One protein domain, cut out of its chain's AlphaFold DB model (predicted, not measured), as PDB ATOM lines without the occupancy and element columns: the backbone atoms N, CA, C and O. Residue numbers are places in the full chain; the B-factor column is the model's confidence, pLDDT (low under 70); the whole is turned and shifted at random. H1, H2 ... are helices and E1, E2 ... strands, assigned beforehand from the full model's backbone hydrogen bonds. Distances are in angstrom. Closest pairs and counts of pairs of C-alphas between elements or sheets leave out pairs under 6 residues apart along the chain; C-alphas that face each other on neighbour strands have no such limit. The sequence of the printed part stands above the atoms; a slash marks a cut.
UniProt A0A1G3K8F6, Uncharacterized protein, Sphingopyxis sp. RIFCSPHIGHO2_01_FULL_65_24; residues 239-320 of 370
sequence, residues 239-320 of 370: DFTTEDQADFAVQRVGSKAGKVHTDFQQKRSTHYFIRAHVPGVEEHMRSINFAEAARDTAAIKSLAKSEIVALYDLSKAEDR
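What this domain is: This is residues 239 to 320 of the 370 residues of an uncharacterized protein of Sphingopyxis sp. RIFCSPHIGHO2_01_FULL_65_24 (UniProt A0A1G3K8F6). A small antiparallel sheet of three strands, E1, E3 and E2, has the short helix H1 over it, running along the strands, while the longer helix H3 begins by the sheet with its residues 305 to 308 and crosses near H1 about perpendicular to it. Two long links, residues 252 to 270 and the one between H2 and H3, make much of the rest. The 82 printed residues, in order E1 E2 E3 H1 H2 H3, are of mixed class, with 39 in named elements. The whole is compact, radius of gyration of the C-alphas 12.1 A, and flat, spanning 35 by 30 by 16 A.

Where its parts are: E1, residues 239 to 241, begins at C-alpha 239 (172.952, 155.973, 155.429). E2 is residues 248 to 251, and E3, residues 271 to 276, is 15.7 A long. H1 is residues 281 to 287, 10.0 A, and H2 is residues 290 to 293. H3, residues 305 to 319, is 21.3 A long and ends at C-alpha 319 (187.311, 142.946, 164.333).

How they stand to each other: E1 and E3 are antiparallel neighbours, with N 239 and O 275 2.9 A apart. E2 and E3 form a hairpin, with N 250 and O 272 2.8 A apart. H1 is on the sheet at a height of 9.7 A. H3 only grazes it. H1 and H3 are close but not clearly touching; their closest C-alphas, Met 285 and Tyr 312, are 7.0 A apart. H2 and H3 only just touch, with 3 pairs of C-alphas within 8 A, the closest Ala 293 and Glu 307 at 7.3 A. In H1 and H3 every O i to N i+4 pair is within hydrogen-bond range; H2 is too short for one.

The domain as a whole: The C-alphas of Pro 279 and Ala 298 are farthest apart, 35.6 A. The printed part has no cut. Residue 266 is under 70 in pLDDT.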
ATOM      1  N   ASP A 239     173.133 154.997 156.507       98.19
ATOM      2  CA  ASP A 239     172.952 155.973 155.429       98.19
ATOM      3  C   ASP A 239     173.620 157.308 155.755       98.19
ATOM      4  O   ASP A 239     173.575 157.789 156.886       98.19
ATOM      5  N   PHE A 240     174.135 157.987 154.727       97.38
ATOM      6  CA  PHE A 240     174.416 159.420 154.815       97.38
ATOM      7  C   PHE A 240     173.133 160.223 154.573       97.38
ATOM      8  O   PHE A 240     172.603 160.191 153.460       97.38
ATOM      9  N   THR A 241     172.687 161.000 155.558       95.25
ATOM     10  CA  THR A 241     171.374 161.666 155.549       95.25
ATOM     11  C   THR A 241     171.452 163.181 155.850       95.25
ATOM     12  O   THR A 241     172.498 163.818 155.666       95.25
ATOM     13  N   THR A 242     170.324 163.798 156.200       92.50
ATOM     14  CA  THR A 242     170.169 165.165 156.713       92.50
ATOM     15  C   THR A 242     170.213 165.199 158.241       92.50
ATOM     16  O   THR A 242     170.099 164.175 158.903       92.50
ATOM     17  N   GLU A 243     170.413 166.389 158.802       91.44
ATOM     18  CA  GLU A 243     170.537 166.609 160.248       91.44
ATOM     19  C   GLU A 243     169.317 166.114 161.040       91.44
ATOM     20  O   GLU A 243     169.477 165.482 162.075       91.44
ATOM     21  N   ASP A 244     168.109 166.327 160.515       91.19
ATOM     22  CA  ASP A 244     166.833 165.969 161.145       91.19
ATOM     23  C   ASP A 244     166.573 164.456 161.231       91.19
ATOM     24  O   ASP A 244     165.694 164.025 161.972       91.19
ATOM     25  N   GLN A 245     167.321 163.649 160.477       93.94
ATOM     26  CA  GLN A 245     167.140 162.195 160.397       93.94
ATOM     27  C   GLN A 245     168.328 161.408 160.952       93.94
ATOM     28  O   GLN A 245     168.371 160.187 160.798       93.94
ATOM     29  N   ALA A 246     169.328 162.095 161.491       95.44
ATOM     30  CA  ALA A 246     170.598 161.492 161.846       95.44
ATOM     31  C   ALA A 246     170.664 161.089 163.314       95.44
ATOM     32  O   ALA A 246     170.152 161.786 164.184       95.44
ATOM     33  N   ASP A 247     171.384 160.002 163.575       96.62
ATOM     34  CA  ASP A 247     171.704 159.552 164.931       96.62
ATOM     35  C   ASP A 247     173.009 160.194 165.424       96.62
ATOM     36  O   ASP A 247     173.174 160.469 166.609       96.62
ATOM     37  N   PHE A 248     173.930 160.499 164.503       96.62
ATOM     38  CA  PHE A 248     175.177 161.210 164.783       96.62
ATOM     39  C   PHE A 248     175.747 161.871 163.514       96.62
ATOM     40  O   PHE A 248     175.235 161.716 162.402       96.62
ATOM     41  N   ALA A 249     176.843 162.617 163.657       96.56
ATOM     42  CA  ALA A 249     177.553 163.254 162.553       96.56
ATOM     43  C   ALA A 249     179.058 162.958 162.578       96.56
ATOM     44  O   ALA A 249     179.691 162.937 163.630       96.56
ATOM     45  N   VAL A 250     179.668 162.812 161.402       96.44
ATOM     46  CA  VAL A 250     181.122 162.730 161.216       96.44
ATOM     47  C   VAL A 250     181.610 164.018 160.570       96.44
ATOM     48  O   VAL A 250     181.192 164.383 159.468       96.44
ATOM     49  N   GLN A 251     182.526 164.722 161.226       95.88
ATOM     50  CA  GLN A 251     183.146 165.906 160.649       95.88
ATOM     51  C   GLN A 251     183.993 165.513 159.438       95.88
ATOM     52  O   GLN A 251     184.932 164.733 159.547       95.88
ATOM     53  N   ARG A 252     183.700 166.084 158.272       94.94
ATOM     54  CA  ARG A 252     184.366 165.749 157.008       94.94
ATOM     55  C   ARG A 252     185.377 166.778 156.526       94.94
ATOM     56  O   ARG A 252     186.141 166.451 155.630       94.94
ATOM     57  N   VAL A 253     185.380 168.007 157.048       94.56
ATOM     58  CA  VAL A 253     186.315 169.073 156.640       94.56
ATOM     59  C   VAL A 253     186.941 169.742 157.864       94.56
ATOM     60  O   VAL A 253     186.271 169.991 158.870       94.56
ATOM     61  N   GLY A 254     188.227 170.078 157.752       93.12
ATOM     62  CA  GLY A 254     188.961 170.890 158.722       93.12
ATOM     63  C   GLY A 254     189.873 170.080 159.641       93.12
ATOM     64  O   GLY A 254     190.063 168.877 159.477       93.12
ATOM     65  N   SER A 255     190.466 170.749 160.630       91.75
ATOM     66  CA  SER A 255     191.485 170.158 161.515       91.75
ATOM     67  C   SER A 255     190.999 168.939 162.308       91.75
ATOM     68  O   SER A 255     191.815 168.076 162.622       91.75
ATOM     69  N   LYS A 256     189.690 168.866 162.583       93.44
ATOM     70  CA  LYS A 256     188.995 167.782 163.295       93.44
ATOM     71  C   LYS A 256     188.267 166.806 162.351       93.44
ATOM     72  O   LYS A 256     187.378 166.087 162.797       93.44
ATOM     73  N   ALA A 257     188.590 166.798 161.053       95.50
ATOM     74  CA  ALA A 257     188.030 165.825 160.118       95.50
ATOM     75  C   ALA A 257     188.257 164.388 160.630       95.50
ATOM     76  O   ALA A 257     189.363 164.042 161.043       95.50
ATOM     77  N   GLY A 258     187.189 163.595 160.636       95.50
ATOM     78  CA  GLY A 258     187.114 162.268 161.235       95.50
ATOM     79  C   GLY A 258     186.437 162.217 162.604       95.50
ATOM     80  O   GLY A 258     186.065 161.141 163.053       95.50
ATOM     81  N   LYS A 259     186.244 163.356 163.283       95.56
ATOM     82  CA  LYS A 259     185.607 163.372 164.606       95.56
ATOM     83  C   LYS A 259     184.105 163.078 164.511       95.56
ATOM     84  O   LYS A 259     183.410 163.708 163.717       95.56
ATOM     85  N   VAL A 260     183.622 162.185 165.375       96.19
ATOM     86  CA  VAL A 260     182.195 161.876 165.560       96.19
ATOM     87  C   VAL A 260     181.568 162.808 166.603       96.19
ATOM     88  O   VAL A 260     182.127 163.005 167.690       96.19
ATOM     89  N   HIS A 261     180.396 163.351 166.286       94.12
ATOM     90  CA  HIS A 261     179.624 164.290 167.099       94.12
ATOM     91  C   HIS A 261     178.177 163.814 167.240       94.12
ATOM     92  O   HIS A 261     177.609 163.294 166.287       94.12
ATOM     93  N   THR A 262     177.592 164.040 168.411       91.31
ATOM     94  CA  THR A 262     176.162 163.823 168.713       91.31
ATOM     95  C   THR A 262     175.424 165.139 168.971       91.31
ATOM     96  O   THR A 262     174.214 165.159 169.151       91.31
ATOM     97  N   ASP A 263     176.159 166.252 168.976       84.19
ATOM     98  CA  ASP A 263     175.597 167.596 168.936       84.19
ATOM     99  C   ASP A 263     175.439 168.015 167.469       84.19
ATOM    100  O   ASP A 263     176.422 168.107 166.722       84.19
ATOM    101  N   PHE A 264     174.190 168.242 167.069       77.94
ATOM    102  CA  PHE A 264     173.798 168.546 165.699       77.94
ATOM    103  C   PHE A 264     173.892 170.027 165.333       77.94
ATOM    104  O   PHE A 264     173.663 170.354 164.178       77.94
ATOM    105  N   GLN A 265     174.361 170.920 166.217       72.62
ATOM    106  CA  GLN A 265     174.563 172.350 165.896       72.62
ATOM    107  C   GLN A 265     175.639 172.636 164.817       72.62
ATOM    108  O   GLN A 265     176.114 173.763 164.648       72.62
ATOM    109  N   GLN A 266     176.070 171.617 164.079       67.94
ATOM    110  CA  GLN A 266     177.169 171.657 163.136       67.94
ATOM    111  C   GLN A 266     176.709 171.899 161.694       67.94
ATOM    112  O   GLN A 266     175.710 171.377 161.219       67.94
ATOM    113  N   LYS A 267     177.505 172.654 160.927       79.69
ATOM    114  CA  LYS A 267     177.172 172.971 159.528       79.69
ATOM    115  C   LYS A 267     177.254 171.735 158.621       79.69
ATOM    116  O   LYS A 267     178.293 171.073 158.552       79.69
ATOM    117  N   ARG A 268     176.227 171.541 157.783       81.69
ATOM    118  CA  ARG A 268     176.170 170.502 156.730       81.69
ATOM    119  C   ARG A 268     177.333 170.550 155.731       81.69
ATOM    120  O   ARG A 268     177.712 169.528 155.172       81.69
ATOM    121  N   SER A 269     177.934 171.719 155.502       86.19
ATOM    122  CA  SER A 269     179.086 171.855 154.597       86.19
ATOM    123  C   SER A 269     180.367 171.208 155.135       86.19
ATOM    124  O   SER A 269     181.253 170.864 154.352       86.19
ATOM    125  N   THR A 270     180.473 171.007 156.451       92.31
ATOM    126  CA  THR A 270     181.663 170.453 157.113       92.31
ATOM    127  C   THR A 270     181.419 169.103 157.777       92.31
ATOM    128  O   THR A 270     182.382 168.505 158.255       92.31
ATOM    129  N   HIS A 271     180.185 168.589 157.757       95.25
ATOM    130  CA  HIS A 271     179.787 167.338 158.405       95.25
ATOM    131  C   HIS A 271     179.002 166.430 157.459       95.25
ATOM    132  O   HIS A 271     178.257 166.886 156.594       95.25
ATOM    133  N   TYR A 272     179.185 165.129 157.635       96.75
ATOM    134  CA  TYR A 272     178.289 164.111 157.116       96.75
ATOM    135  C   TYR A 272     177.403 163.626 158.256       96.75
ATOM    136  O   TYR A 272     177.912 163.144 159.262       96.75
ATOM    137  N   PHE A 273     176.094 163.754 158.090       96.31
ATOM    138  CA  PHE A 273     175.110 163.225 159.025       96.31
ATOM    139  C   PHE A 273     174.818 161.767 158.681       96.31
ATOM    140  O   PHE A 273     174.735 161.429 157.495       96.31
ATOM    141  N   ILE A 274     174.725 160.910 159.694       97.50
ATOM    142  CA  ILE A 274     174.622 159.461 159.529       97.50
ATOM    143  C   ILE A 274     173.431 158.935 160.328       97.50
ATOM    144  O   ILE A 274     173.269 159.274 161.498       97.50
ATOM    145  N   ARG A 275     172.621 158.096 159.679       97.94
ATOM    146  CA  ARG A 275     171.571 157.291 160.310       97.94
ATOM    147  C   ARG A 275     172.018 155.836 160.333       97.94
ATOM    148  O   ARG A 275     172.337 155.290 159.276       97.94
ATOM    149  N   ALA A 276     172.071 155.237 161.511       97.81
ATOM    150  CA  ALA A 276     172.439 153.849 161.718       97.81
ATOM    151  C   ALA A 276     171.227 152.930 161.516       97.81
ATOM    152  O   ALA A 276     170.131 153.200 162.000       97.81
ATOM    153  N   HIS A 277     171.441 151.806 160.835       97.81
ATOM    154  CA  HIS A 277     170.429 150.756 160.649       97.81
ATOM    155  C   HIS A 277     170.615 149.583 161.610       97.81
ATOM    156  O   HIS A 277     169.719 148.753 161.761       97.81
ATOM    157  N   VAL A 278     171.777 149.502 162.263       96.56
ATOM    158  CA  VAL A 278     172.127 148.450 163.225       96.56
ATOM    159  C   VAL A 278     172.788 149.049 164.477       96.56
ATOM    160  O   VAL A 278     173.421 150.104 164.386       96.56
ATOM    161  N   PRO A 279     172.684 148.400 165.652       96.06
ATOM    162  CA  PRO A 279     173.366 148.859 166.863       96.06
ATOM    163  C   PRO A 279     174.896 148.867 166.716       96.06
ATOM    164  O   PRO A 279     175.468 148.032 166.012       96.06
ATOM    165  N   GLY A 280     175.577 149.771 167.426       95.88
ATOM    166  CA  GLY A 280     177.044 149.796 167.497       95.88
ATOM    167  C   GLY A 280     177.749 150.580 166.381       95.88
ATOM    168  O   GLY A 280     178.980 150.602 166.334       95.88
ATOM    169  N   VAL A 281     177.010 151.178 165.436       97.69
ATOM    170  CA  VAL A 281     177.603 151.919 164.305       97.69
ATOM    171  C   VAL A 281     178.344 153.163 164.788       97.69
ATOM    172  O   VAL A 281     179.447 153.418 164.309       97.69
ATOM    173  N   GLU A 282     177.775 153.924 165.726       97.38
ATOM    174  CA  GLU A 282     178.411 155.137 166.251       97.38
ATOM    175  C   GLU A 282     179.718 154.801 166.982       97.38
ATOM    176  O   GLU A 282     180.757 155.407 166.716       97.38
ATOM    177  N   GLU A 283     179.689 153.809 167.872       96.75
ATOM    178  CA  GLU A 283     180.846 153.364 168.647       96.75
ATOM    179  C   GLU A 283     181.962 152.860 167.731       96.75
ATOM    180  O   GLU A 283     183.129 153.202 167.930       96.75
ATOM    181  N   HIS A 284     181.604 152.113 166.686       96.81
ATOM    182  CA  HIS A 284     182.559 151.649 165.688       96.81
ATOM    183  C   HIS A 284     183.107 152.806 164.837       96.81
ATOM    184  O   HIS A 284     184.304 152.893 164.592       96.81
ATOM    185  N   MET A 285     182.280 153.779 164.441       96.94
ATOM    186  CA  MET A 285     182.775 154.990 163.770       96.94
ATOM    187  C   MET A 285     183.752 155.778 164.657       96.94
ATOM    188  O   MET A 285     184.714 156.356 164.154       96.94
ATOM    189  N   ARG A 286     183.544 155.794 165.980       96.81
ATOM    190  CA  ARG A 286     184.449 156.446 166.942       96.81
ATOM    191  C   ARG A 286     185.790 155.728 167.096       96.81
ATOM    192  O   ARG A 286     186.764 156.398 167.437       96.81
ATOM    193  N   SER A 287     185.856 154.414 166.872       95.44
ATOM    194  CA  SER A 287     187.106 153.651 166.980       95.44
ATOM    195  C   SER A 287     188.012 153.797 165.752       95.44
ATOM    196  O   SER A 287     189.222 153.592 165.860       95.44
ATOM    197  N   ILE A 288     187.465 154.193 164.599       95.69
ATOM    198  CA  ILE A 288     188.223 154.333 163.351       95.69
ATOM    199  C   ILE A 288     189.111 155.587 163.376       95.69
ATOM    200  O   ILE A 288     188.660 156.711 163.608       95.69
ATOM    201  N   ASN A 289     190.390 155.425 163.023       93.31
ATOM    202  CA  ASN A 289     191.315 156.545 162.836       93.31
ATOM    203  C   ASN A 289     191.119 157.241 161.473       93.31
ATOM    204  O   ASN A 289     191.951 157.160 160.567       93.31
ATOM    205  N   PHE A 290     190.025 157.987 161.339       95.19
ATOM    206  CA  PHE A 290     189.736 158.789 160.147       95.19
ATOM    207  C   PHE A 290     190.704 159.961 159.929       95.19
ATOM    208  O   PHE A 290     190.818 160.480 158.814       95.19
ATOM    209  N   ALA A 291     191.395 160.403 160.984       91.94
ATOM    210  CA  ALA A 291     192.259 161.575 160.931       91.94
ATOM    211  C   ALA A 291     193.419 161.392 159.946       91.94
ATOM    212  O   ALA A 291     193.847 162.380 159.355       91.94
ATOM    213  N   GLU A 292     193.897 160.157 159.753       89.12
ATOM    214  CA  GLU A 292     194.958 159.834 158.797       89.12
ATOM    215  C   GLU A 292     194.510 160.058 157.352       89.12
ATOM    216  O   GLU A 292     195.107 160.867 156.639       89.12
ATOM    217  N   ALA A 293     193.410 159.416 156.950       91.75
ATOM    218  CA  ALA A 293     192.852 159.534 155.604       91.75
ATOM    219  C   ALA A 293     192.443 160.978 155.277       91.75
ATOM    220  O   ALA A 293     192.618 161.453 154.155       91.75
ATOM    221  N   ALA A 294     191.987 161.738 156.278       94.25
ATOM    222  CA  ALA A 294     191.645 163.145 156.101       94.25
ATOM    223  C   ALA A 294     192.841 164.013 155.666       94.25
ATOM    224  O   ALA A 294     192.635 165.111 155.144       94.25
ATOM    225  N   ARG A 295     194.087 163.561 155.887       92.50
ATOM    226  CA  ARG A 295     195.305 164.284 155.483       92.50
ATOM    227  C   ARG A 295     195.621 164.146 154.001       92.50
ATOM    228  O   ARG A 295     196.427 164.929 153.503       92.50
ATOM    229  N   ASP A 296     194.987 163.221 153.286       91.50
ATOM    230  CA  ASP A 296     195.295 162.947 151.882       91.50
ATOM    231  C   ASP A 296     194.622 163.942 150.935       91.50
ATOM    232  O   ASP A 296     193.819 163.617 150.069       91.50
ATOM    233  N   THR A 297     194.944 165.217 151.116       87.75
ATOM    234  CA  THR A 297     194.374 166.346 150.376       87.75
ATOM    235  C   THR A 297     195.477 167.314 149.973       87.75
ATOM    236  O   THR A 297     196.547 167.322 150.573       87.75
ATOM    237  N   ALA A 298     195.220 168.140 148.957       79.38
ATOM    238  CA  ALA A 298     196.186 169.138 148.492       79.38
ATOM    239  C   ALA A 298     196.251 170.394 149.386       79.38
ATOM    240  O   ALA A 298     197.187 171.175 149.266       79.38
ATOM    241  N   ALA A 299     195.265 170.607 150.265       81.12
ATOM    242  CA  ALA A 299     195.198 171.793 151.119       81.12
ATOM    243  C   ALA A 299     194.429 171.519 152.421       81.12
ATOM    244  O   ALA A 299     195.017 171.210 153.456       81.12
ATOM    245  N   ILE A 300     193.099 171.634 152.383       88.56
ATOM    246  CA  ILE A 300     192.254 171.487 153.568       88.56
ATOM    247  C   ILE A 300     191.947 170.008 153.792       88.56
ATOM    248  O   ILE A 300     191.341 169.362 152.932       88.56
ATOM    249  N   LYS A 301     192.299 169.515 154.989       93.19
ATOM    250  CA  LYS A 301     191.973 168.155 155.431       93.19
ATOM    251  C   LYS A 301     190.502 167.857 155.189       93.19
ATOM    252  O   LYS A 301     189.631 168.607 155.646       93.19
ATOM    253  N   SER A 302     190.234 166.769 154.481       94.88
ATOM    254  CA  SER A 302     188.870 166.369 154.185       94.88
ATOM    255  C   SER A 302     188.716 164.892 153.864       94.88
ATOM    256  O   SER A 302     189.595 164.260 153.275       94.88
ATOM    257  N   LEU A 303     187.543 164.382 154.227       95.56
ATOM    258  CA  LEU A 303     187.083 163.025 153.969       95.56
ATOM    259  C   LEU A 303     185.935 163.045 152.960       95.56
ATOM    260  O   LEU A 303     185.047 163.909 152.998       95.56
ATOM    261  N   ALA A 304     185.965 162.081 152.053       95.44
ATOM    262  CA  ALA A 304     184.867 161.700 151.187       95.44
ATOM    263  C   ALA A 304     184.033 160.594 151.846       95.44
ATOM    264  O   ALA A 304     184.528 159.826 152.669       95.44
ATOM    265  N   LYS A 305     182.769 160.472 151.426       97.19
ATOM    266  CA  LYS A 305     181.882 159.376 151.849       97.19
ATOM    267  C   LYS A 305     182.515 158.003 151.622       97.19
ATOM    268  O   LYS A 305     182.441 157.152 152.496       97.19
ATOM    269  N   SER A 306     183.181 157.818 150.483       97.06
ATOM    270  CA  SER A 306     183.813 156.546 150.144       97.06
ATOM    271  C   SER A 306     185.007 156.182 151.008       97.06
ATOM    272  O   SER A 306     185.248 155.005 151.246       97.06
ATOM    273  N   GLU A 307     185.726 157.172 151.536       96.88
ATOM    274  CA  GLU A 307     186.791 156.921 152.510       96.88
ATOM    275  C   GLU A 307     186.198 156.454 153.843       96.88
ATOM    276  O   GLU A 307     186.751 155.554 154.466       96.88
ATOM    277  N   ILE A 308     185.050 157.009 154.250       97.31
ATOM    278  CA  ILE A 308     184.341 156.569 155.459       97.31
ATOM    279  C   ILE A 308     183.839 155.133 155.302       97.31
ATOM    280  O   ILE A 308     184.112 154.312 156.170       97.31
ATOM    281  N   VAL A 309     183.155 154.825 154.195       97.94
ATOM    282  CA  VAL A 309     182.640 153.473 153.912       97.94
ATOM    283  C   VAL A 309     183.779 152.453 153.882       97.94
ATOM    284  O   VAL A 309     183.743 151.480 154.626       97.94
ATOM    285  N   ALA A 310     184.839 152.716 153.113       96.25
ATOM    286  CA  ALA A 310     185.952 151.778 152.990       96.25
ATOM    287  C   ALA A 310     186.673 151.524 154.325       96.25
ATOM    288  O   ALA A 310     187.051 150.392 154.613       96.25
ATOM    289  N   LEU A 311     186.876 152.558 155.148       96.06
ATOM    290  CA  LEU A 311     187.510 152.394 156.461       96.06
ATOM    291  C   LEU A 311     186.596 151.682 157.466       96.06
ATOM    292  O   LEU A 311     187.100 150.933 158.298       96.06
ATOM    293  N   TYR A 312     185.281 151.881 157.368       97.12
ATOM    294  CA  TYR A 312     184.303 151.137 158.158       97.12
ATOM    295  C   TYR A 312     184.350 149.641 157.835       97.12
ATOM    296  O   TYR A 312     184.509 148.822 158.739       97.12
ATOM    297  N   ASP A 313     184.313 149.282 156.550       95.62
ATOM    298  CA  ASP A 313     184.412 147.888 156.099       95.62
ATOM    299  C   ASP A 313     185.722 147.225 156.539       95.62
ATOM    300  O   ASP A 313     185.723 146.093 157.033       95.62
ATOM    301  N   LEU A 314     186.845 147.937 156.395       94.00
ATOM    302  CA  LEU A 314     188.158 147.446 156.817       94.00
ATOM    303  C   LEU A 314     188.204 147.194 158.328       94.00
ATOM    304  O   LEU A 314     188.604 146.109 158.745       94.00
ATOM    305  N   SER A 315     187.740 148.147 159.139       93.81
ATOM    306  CA  SER A 315     187.735 147.998 160.598       93.81
ATOM    307  C   SER A 315     186.807 146.865 161.053       93.81
ATOM    308  O   SER A 315     187.171 146.097 161.941       93.81
ATOM    309  N   LYS A 316     185.642 146.682 160.415       90.19
ATOM    310  CA  LYS A 316     184.751 145.536 160.675       90.19
ATOM    311  C   LYS A 316     185.395 144.200 160.317       90.19
ATOM    312  O   LYS A 316     185.162 143.207 161.007       90.19
ATOM    313  N   ALA A 317     186.147 144.142 159.220       89.44
ATOM    314  CA  ALA A 317     186.837 142.926 158.809       89.44
ATOM    315  C   ALA A 317     187.950 142.553 159.800       89.44
ATOM    316  O   ALA A 317     188.092 141.376 160.127       89.44
ATOM    317  N   GLU A 318     188.687 143.541 160.314       86.81
ATOM    318  CA  GLU A 318     189.722 143.349 161.336       86.81
ATOM    319  C   GLU A 318     189.140 142.841 162.663       86.81
ATOM    320  O   GLU A 318     189.667 141.881 163.225       86.81
ATOM    321  N   ASP A 319     188.003 143.387 163.109       80.81
ATOM    322  CA  ASP A 319     187.311 142.946 164.333       80.81
ATOM    323  C   ASP A 319     186.816 141.488 164.258       80.81
ATOM    324  O   ASP A 319     186.676 140.811 165.279       80.81
ATOM    325  N   ARG A 320     186.545 140.975 163.048       75.50
ATOM    326  CA  ARG A 320     186.093 139.589 162.822       75.50
ATOM    327  C   ARG A 320     187.231 138.569 162.835       75.50
ATOM    328  O   ARG A 320     186.956 137.370 162.892       75.50
TER     329      ARG A 320